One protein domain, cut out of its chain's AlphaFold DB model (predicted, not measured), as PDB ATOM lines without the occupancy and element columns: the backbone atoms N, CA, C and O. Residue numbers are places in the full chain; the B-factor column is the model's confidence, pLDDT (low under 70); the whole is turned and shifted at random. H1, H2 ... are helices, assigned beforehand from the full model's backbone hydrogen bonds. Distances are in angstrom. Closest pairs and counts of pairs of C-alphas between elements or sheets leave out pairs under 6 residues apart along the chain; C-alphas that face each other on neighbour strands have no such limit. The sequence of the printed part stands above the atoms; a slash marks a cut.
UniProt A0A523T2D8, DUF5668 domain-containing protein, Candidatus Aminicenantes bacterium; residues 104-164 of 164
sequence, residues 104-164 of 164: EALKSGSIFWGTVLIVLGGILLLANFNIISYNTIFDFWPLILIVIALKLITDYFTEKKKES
ATOM      1  N   GLU A 104     202.290  77.794 225.312       49.50
ATOM      2  CA  GLU A 104     203.438  78.186 224.479       49.50
ATOM      3  C   GLU A 104     204.788  78.019 225.229       49.50
ATOM      4  O   GLU A 104     205.821  77.713 224.637       49.50
ATOM      5  N   ALA A 105     204.730  78.058 226.569       50.72
ATOM      6  CA  ALA A 105     205.772  77.693 227.530       50.72
ATOM      7  C   ALA A 105     206.355  76.258 227.440       50.72
ATOM      8  O   ALA A 105     207.493  76.055 227.850       50.72
ATOM      9  N   LEU A 106     205.598  75.273 226.958       48.09
ATOM     10  CA  LEU A 106     205.965  73.858 226.792       48.09
ATOM     11  C   LEU A 106     206.171  73.473 225.310       48.09
ATOM     12  O   LEU A 106     206.764  72.437 225.018       48.09
ATOM     13  N   LYS A 107     205.662  74.284 224.375       48.66
ATOM     14  CA  LYS A 107     205.791  74.101 222.918       48.66
ATOM     15  C   LYS A 107     207.081  74.699 222.375       48.66
ATOM     16  O   LYS A 107     207.733  74.124 221.507       48.66
ATOM     17  N   SER A 108     207.491  75.821 222.958       51.00
ATOM     18  CA  SER A 108     208.902  76.134 223.035       51.00
ATOM     19  C   SER A 108     209.518  75.062 223.923       51.00
ATOM     20  O   SER A 108     209.234  75.007 225.119       51.00
ATOM     21  N   GLY A 109     210.355  74.197 223.353       52.72
ATOM     22  CA  GLY A 109     211.380  73.491 224.115       52.72
ATOM     23  C   GLY A 109     212.335  74.533 224.685       52.72
ATOM     24  O   GLY A 109     213.470  74.660 224.235       52.72
ATOM     25  N   SER A 110     211.834  75.357 225.605       57.78
ATOM     26  CA  SER A 110     212.566  76.446 226.197       57.78
ATOM     27  C   SER A 110     213.669  75.770 226.969       57.78
ATOM     28  O   SER A 110     213.416  75.091 227.967       57.78
ATOM     29  N   ILE A 111     214.891  75.911 226.459       73.94
ATOM     30  CA  ILE A 111     216.123  75.427 227.081       73.94
ATOM     31  C   ILE A 111     216.083  75.739 228.577       73.94
ATOM     32  O   ILE A 111     216.463  74.901 229.374       73.94
ATOM     33  N   PHE A 112     215.486  76.874 228.953       77.00
ATOM     34  CA  PHE A 112     215.159  77.240 230.322       77.00
ATOM     35  C   PHE A 112     214.470  76.132 231.131       77.00
ATOM     36  O   PHE A 112     215.005  75.720 232.154       77.00
ATOM     37  N   TRP A 113     213.316  75.619 230.694       75.12
ATOM     38  CA  TRP A 113     212.598  74.575 231.429       75.12
ATOM     39  C   TRP A 113     213.397  73.272 231.472       75.12
ATOM     40  O   TRP A 113     213.446  72.632 232.520       75.12
ATOM     41  N   GLY A 114     214.102  72.925 230.390       75.75
ATOM     42  CA  GLY A 114     215.029  71.789 230.372       75.75
ATOM     43  C   GLY A 114     216.175  71.941 231.379       75.75
ATOM     44  O   GLY A 114     216.448  71.028 232.154       75.75
ATOM     45  N   THR A 115     216.805  73.113 231.433       82.69
ATOM     46  CA  THR A 115     217.872  73.453 232.381       82.69
ATOM     47  C   THR A 115     217.362  73.442 233.818       82.69
ATOM     48  O   THR A 115     218.012  72.858 234.681       82.69
ATOM     49  N   VAL A 116     216.185  74.016 234.080       79.69
ATOM     50  CA  VAL A 116     215.540  73.985 235.401       79.69
ATOM     51  C   VAL A 116     215.303  72.542 235.847       79.69
ATOM     52  O   VAL A 116     215.649  72.193 236.971       79.69
ATOM     53  N   LEU A 117     214.788  71.684 234.962       75.62
ATOM     54  CA  LEU A 117     214.576  70.259 235.237       75.62
ATOM     55  C   LEU A 117     215.884  69.511 235.525       75.62
ATOM     56  O   LEU A 117     215.932  68.722 236.466       75.62
ATOM     57  N   ILE A 118     216.951  69.776 234.764       85.06
ATOM     58  CA  ILE A 118     218.271  69.160 234.980       85.06
ATOM     59  C   ILE A 118     218.857  69.586 236.329       85.06
ATOM     60  O   ILE A 118     219.316  68.737 237.092       85.06
ATOM     61  N   VAL A 119     218.821  70.882 236.647       84.75
ATOM     62  CA  VAL A 119     219.339  71.415 237.916       84.75
ATOM     63  C   VAL A 119     218.544  70.858 239.092       84.75
ATOM     64  O   VAL A 119     219.129  70.367 240.056       84.75
ATOM     65  N   LEU A 120     217.214  70.867 238.997       80.94
ATOM     66  CA  LEU A 120     216.333  70.346 240.038       80.94
ATOM     67  C   LEU A 120     216.536  68.838 240.236       80.94
ATOM     68  O   LEU A 120     216.664  68.381 241.369       80.94
ATOM     69  N   GLY A 121     216.664  68.073 239.150       74.25
ATOM     70  CA  GLY A 121     217.011  66.652 239.200       74.25
ATOM     71  C   GLY A 121     218.381  66.392 239.834       74.25
ATOM     72  O   GLY A 121     218.512  65.484 240.653       74.25
ATOM     73  N   GLY A 122     219.387  67.216 239.526       86.56
ATOM     74  CA  GLY A 122     220.716  67.148 240.140       86.56
ATOM     75  C   GLY A 122     220.688  67.413 241.647       86.56
ATOM     76  O   GLY A 122     221.273  66.652 242.416       86.56
ATOM     77  N   ILE A 123     219.952  68.436 242.087       78.75
ATOM     78  CA  ILE A 123     219.769  68.755 243.513       78.75
ATOM     79  C   ILE A 123     219.068  67.602 244.240       78.75
ATOM     80  O   ILE A 123     219.507  67.197 245.317       78.75
ATOM     81  N   LEU A 124     218.019  67.029 243.645       76.00
ATOM     82  CA  LEU A 124     217.315  65.879 244.218       76.00
ATOM     83  C   LEU A 124     218.200  64.626 244.295       76.00
ATOM     84  O   LEU A 124     218.119  63.883 245.273       76.00
ATOM     85  N   LEU A 125     219.074  64.399 243.310       83.12
ATOM     86  CA  LEU A 125     220.060  63.316 243.355       83.12
ATOM     87  C   LEU A 125     221.064  63.516 244.492       83.12
ATOM     88  O   LEU A 125     221.295  62.593 245.269       83.12
ATOM     89  N   LEU A 126     221.623  64.720 244.634       82.94
ATOM     90  CA  LEU A 126     222.533  65.049 245.738       82.94
ATOM     91  C   LEU A 126     221.853  64.880 247.102       82.94
ATOM     92  O   LEU A 126     222.477  64.389 248.046       82.94
ATOM     93  N   ALA A 127     220.566  65.221 247.190       74.25
ATOM     94  CA  ALA A 127     219.772  64.982 248.386       74.25
ATOM     95  C   ALA A 127     219.568  63.486 248.672       74.25
ATOM     96  O   ALA A 127     219.616  63.057 249.822       74.25
ATOM     97  N   ASN A 128     219.401  62.664 247.632       82.06
ATOM     98  CA  ASN A 128     219.284  61.212 247.773       82.06
ATOM     99  C   ASN A 128     220.585  60.545 248.256       82.06
ATOM    100  O   ASN A 128     220.524  59.600 249.039       82.06
ATOM    101  N   PHE A 129     221.749  61.065 247.858       87.31
ATOM    102  CA  PHE A 129     223.059  60.594 248.330       87.31
ATOM    103  C   PHE A 129     223.438  61.094 249.736       87.31
ATOM    104  O   PHE A 129     224.564  60.871 250.173       87.31
ATOM    105  N   ASN A 130     222.525  61.766 250.450       81.44
ATOM    106  CA  ASN A 130     222.781  62.432 251.734       81.44
ATOM    107  C   ASN A 130     223.925  63.467 251.685       81.44
ATOM    108  O   ASN A 130     224.483  63.818 252.722       81.44
ATOM    109  N   ILE A 131     224.272  63.973 250.496       85.62
ATOM    110  CA  ILE A 131     225.260  65.050 250.337       85.62
ATOM    111  C   ILE A 131     224.636  66.380 250.776       85.62
ATOM    112  O   ILE A 131     225.311  67.235 251.345       85.62
ATOM    113  N   ILE A 132     223.331  66.545 250.537       80.00
ATOM    114  CA  ILE A 132     222.543  67.717 250.928       80.00
ATOM    115  C   ILE A 132     221.284  67.236 251.659       80.00
ATOM    116  O   ILE A 132     220.665  66.257 251.262       80.00
ATOM    117  N   SER A 133     220.884  67.910 252.737       82.38
ATOM    118  CA  SER A 133     219.642  67.584 253.450       82.38
ATOM    119  C   SER A 133     218.448  68.341 252.871       82.38
ATOM    120  O   SER A 133     218.576  69.497 252.472       82.38
ATOM    121  N   TYR A 134     217.259  67.728 252.895       75.06
ATOM    122  CA  TYR A 134     216.026  68.390 252.451       75.06
ATOM    123  C   TYR A 134     215.755  69.688 253.224       75.06
ATOM    124  O   TYR A 134     215.404  70.685 252.606       75.06
ATOM    125  N   ASN A 135     216.006  69.709 254.540       80.44
ATOM    126  CA  ASN A 135     215.864  70.914 255.368       80.44
ATOM    127  C   ASN A 135     216.706  72.076 254.824       80.44
ATOM    128  O   ASN A 135     216.176  73.150 254.575       80.44
ATOM    129  N   THR A 136     217.977  71.808 254.508       79.06
ATOM    130  CA  THR A 136     218.887  72.797 253.926       79.06
ATOM    131  C   THR A 136     218.367  73.346 252.601       79.06
ATOM    132  O   THR A 136     218.553  74.523 252.344       79.06
ATOM    133  N   ILE A 137     217.703  72.539 251.763       78.00
ATOM    134  CA  ILE A 137     217.098  73.010 250.503       78.00
ATOM    135  C   ILE A 137     215.906  73.933 250.787       78.00
ATOM    136  O   ILE A 137     215.776  74.984 250.157       78.00
ATOM    137  N   PHE A 138     215.044  73.557 251.734       80.44
ATOM    138  CA  PHE A 138     213.868  74.351 252.091       80.44
ATOM    139  C   PHE A 138     214.234  75.692 252.726       80.44
ATOM    140  O   PHE A 138     213.523  76.662 252.482       80.44
ATOM    141  N   ASP A 139     215.361  75.793 253.433       87.31
ATOM    142  CA  ASP A 139     215.843  77.045 254.035       87.31
ATOM    143  C   ASP A 139     216.106  78.166 253.005       87.31
ATOM    144  O   ASP A 139     216.094  79.344 253.360       87.31
ATOM    145  N   PHE A 140     216.280  77.838 251.717       84.50
ATOM    146  CA  PHE A 140     216.496  78.818 250.639       84.50
ATOM    147  C   PHE A 140     215.209  79.422 250.056       84.50
ATOM    148  O   PHE A 140     215.288  80.270 249.163       84.50
ATOM    149  N   TRP A 141     214.023  79.067 250.565       87.19
ATOM    150  CA  TRP A 141     212.753  79.682 250.150       87.19
ATOM    151  C   TRP A 141     212.738  81.233 250.160       87.19
ATOM    152  O   TRP A 141     212.128  81.808 249.252       87.19
ATOM    153  N   PRO A 142     213.436  81.955 251.072       92.06
ATOM    154  CA  PRO A 142     213.452  83.417 251.066       92.06
ATOM    155  C   PRO A 142     214.126  84.003 249.821       92.06
ATOM    156  O   PRO A 142     213.814  85.121 249.420       92.06
ATOM    157  N   LEU A 143     215.018  83.254 249.163       91.62
ATOM    158  CA  LEU A 143     215.710  83.714 247.962       91.62
ATOM    159  C   LEU A 143     214.735  83.948 246.801       91.62
ATOM    160  O   LEU A 143     214.877  84.919 246.061       91.62
ATOM    161  N   ILE A 144     213.703  83.107 246.680       85.25
ATOM    162  CA  ILE A 144     212.644  83.273 245.674       85.25
ATOM    163  C   ILE A 144     211.884  84.578 245.930       85.25
ATOM    164  O   ILE A 144     211.645  85.341 244.994       85.25
ATOM    165  N   LEU A 145     211.562  84.877 247.194       89.69
ATOM    166  CA  LEU A 145     210.914  86.139 247.559       89.69
ATOM    167  C   LEU A 145     211.783  87.353 247.227       89.69
ATOM    168  O   LEU A 145     211.264  88.341 246.714       89.69
ATOM    169  N   ILE A 146     213.095  87.274 247.474       93.94
ATOM    170  CA  ILE A 146     214.040  88.349 247.139       93.94
ATOM    171  C   ILE A 146     214.047  88.603 245.629       93.94
ATOM    172  O   ILE A 146     213.947  89.751 245.199       93.94
ATOM    173  N   VAL A 147     214.113  87.550 244.812       93.62
ATOM    174  CA  VAL A 147     214.091  87.681 243.346       93.62
ATOM    175  C   VAL A 147     212.776  88.296 242.863       93.62
ATOM    176  O   VAL A 147     212.796  89.198 242.025       93.62
ATOM    177  N   ILE A 148     211.638  87.861 243.411       91.00
ATOM    178  CA  ILE A 148     210.323  88.434 243.089       91.00
ATOM    179  C   ILE A 148     210.278  89.919 243.467       91.00
ATOM    180  O   ILE A 148     209.844  90.739 242.661       91.00
ATOM    181  N   ALA A 149     210.758  90.279 244.658       91.56
ATOM    182  CA  ALA A 149     210.791  91.662 245.120       91.56
ATOM    183  C   ALA A 149     211.660  92.545 244.213       91.56
ATOM    184  O   ALA A 149     211.222  93.619 243.804       91.56
ATOM    185  N   LEU A 150     212.856  92.080 243.838       96.12
ATOM    186  CA  LEU A 150     213.731  92.793 242.906       96.12
ATOM    187  C   LEU A 150     213.055  93.007 241.551       96.12
ATOM    188  O   LEU A 150     213.094  94.119 241.030       96.12
ATOM    189  N   LYS A 151     212.384  91.977 241.024       93.25
ATOM    190  CA  LYS A 151     211.644  92.071 239.762       93.25
ATOM    191  C   LYS A 151     210.535  93.132 239.829       93.25
ATOM    192  O   LYS A 151     210.431  93.970 238.941       93.25
ATOM    193  N   LEU A 152     209.738  93.136 240.899       93.62
ATOM    194  CA  LEU A 152     208.664  94.120 241.081       93.62
ATOM    195  C   LEU A 152     209.203  95.554 241.149       93.62
ATOM    196  O   LEU A 152     208.610  96.468 240.580       93.62
ATOM    197  N   ILE A 153     210.343  95.750 241.812       93.94
ATOM    198  CA  ILE A 153     211.001  97.056 241.897       93.94
ATOM    199  C   ILE A 153     211.482  97.508 240.513       93.94
ATOM    200  O   ILE A 153     211.254  98.656 240.128       93.94
ATOM    201  N   THR A 154     212.130  96.627 239.747       94.44
ATOM    202  CA  THR A 154     212.601  96.972 238.397       94.44
ATOM    203  C   THR A 154     211.448  97.281 237.450       94.44
ATOM    204  O   THR A 154     211.548  98.234 236.674       94.44
ATOM    205  N   ASP A 155     210.347  96.534 237.548       90.25
ATOM    206  CA  ASP A 155     209.147  96.754 236.739       90.25
ATOM    207  C   ASP A 155     208.527  98.127 237.079       90.25
ATOM    208  O   ASP A 155     208.310  98.938 236.178       90.25
ATOM    209  N   TYR A 156     208.399  98.463 238.371       89.62
ATOM    210  CA  TYR A 156     207.893  99.763 238.843       89.62
ATOM    211  C   TYR A 156     208.693 100.961 238.303       89.62
ATOM    212  O   TYR A 156     208.123 101.946 237.830       89.62
ATOM    213  N   PHE A 157     210.028 100.896 238.347       90.56
ATOM    214  CA  PHE A 157     210.868 101.986 237.836       90.56
ATOM    215  C   PHE A 157     210.879 102.070 236.305       90.56
ATOM    216  O   PHE A 157     211.041 103.161 235.754       90.56
ATOM    217  N   THR A 158     210.697 100.944 235.615       88.38
ATOM    218  CA  THR A 158     210.636 100.901 234.147       88.38
ATOM    219  C   THR A 158     209.326 101.489 233.630       88.38
ATOM    220  O   THR A 158     209.331 102.217 232.637       88.38
ATOM    221  N   GLU A 159     208.217 101.231 234.322       78.00
ATOM    222  CA  GLU A 159     206.890 101.744 233.971       78.00
ATOM    223  C   GLU A 159     206.779 103.251 234.243       78.00
ATOM    224  O   GLU A 159     206.390 104.013 233.359       78.00
ATOM    225  N   LYS A 160     207.304 103.723 235.382       73.94
ATOM    226  CA  LYS A 160     207.361 105.158 235.720       73.94
ATOM    227  C   LYS A 160     208.164 106.001 234.719       73.94
ATOM    228  O   LYS A 160     207.879 107.179 234.533       73.94
ATOM    229  N   LYS A 161     209.174 105.415 234.066       68.75
ATOM    230  CA  LYS A 161     209.991 106.085 233.037       68.75
ATOM    231  C   LYS A 161     209.305 106.140 231.662       68.75
ATOM    232  O   LYS A 161     209.763 106.875 230.798       68.75
ATOM    233  N   LYS A 162     208.250 105.351 231.439       63.62
ATOM    234  CA  LYS A 162     207.460 105.357 230.196       63.62
ATOM    235  C   LYS A 162     206.343 106.407 230.200       63.62
ATOM    236  O   LYS A 162     205.856 106.748 229.129       63.62
ATOM    237  N   GLU A 163     205.946 106.886 231.379       57.59
ATOM    238  CA  GLU A 163     204.866 107.866 231.575       57.59
ATOM    239  C   GLU A 163     205.355 109.315 231.800       57.59
ATOM    240  O   GLU A 163     204.531 110.226 231.853       57.59
ATOM    241  N   SER A 164     206.671 109.549 231.931       50.47
ATOM    242  CA  SER A 164     207.317 110.884 231.906       50.47
ATOM    243  C   SER A 164     208.038 111.121 230.589       50.47
ATOM    244  O   SER A 164     208.045 112.286 230.141       50.47
TER     245      SER A 164
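Overview. This is residues 104 to 164 of the 164 residues of the protein "DUF5668 domain-containing protein" of Candidatus Aminicenantes bacterium (UniProt A0A523T2D8). The model is an open V: two long helices, H2 and H4, form its arms, and the short helix H3 lies at the corner, with the small H1 at the far end of H2. The 61 printed residues hold four named helices, H1 to H4 in chain order, and no named strand: all helix. The whole is extended, with a radius of gyration of the C-alphas of 17.1 A, and flat, spanning 55 by 31 by 11 A.

Along the chain. H1 is residues 104 to 107, 5.0 A long, from C-alpha 104 at (203.438, 78.186, 224.479). H2 is residues 111 to 128, 25.3 A. H3 is residues 134 to 138, 6.3 A. H4 is residues 141 to 160, 29.8 A, ending at C-alpha 160 at (207.361, 105.158, 235.720).

Arrangement. H1 and H2 are only just apart, their closest C-alphas 8.1 A from each other. H2 and H3 are close but not clearly touching; their closest C-alphas, of Ala 127 and Tyr 134, are 6.5 A apart. H3 and H4 meet only through their link. H2 and H4 are apart. Every O i to N i+4 pair is within hydrogen-bond range in H2 and H3, and 15 of 16 in H4; H1 is too short for one.

Size, cuts and confidence. The farthest C-alphas, of Phe 129 and Ser 164, are 55.2 A apart. The printed part has no cut, and its three links are tight. Residues 104 to 110 and 161 to 164 have pLDDT under 70.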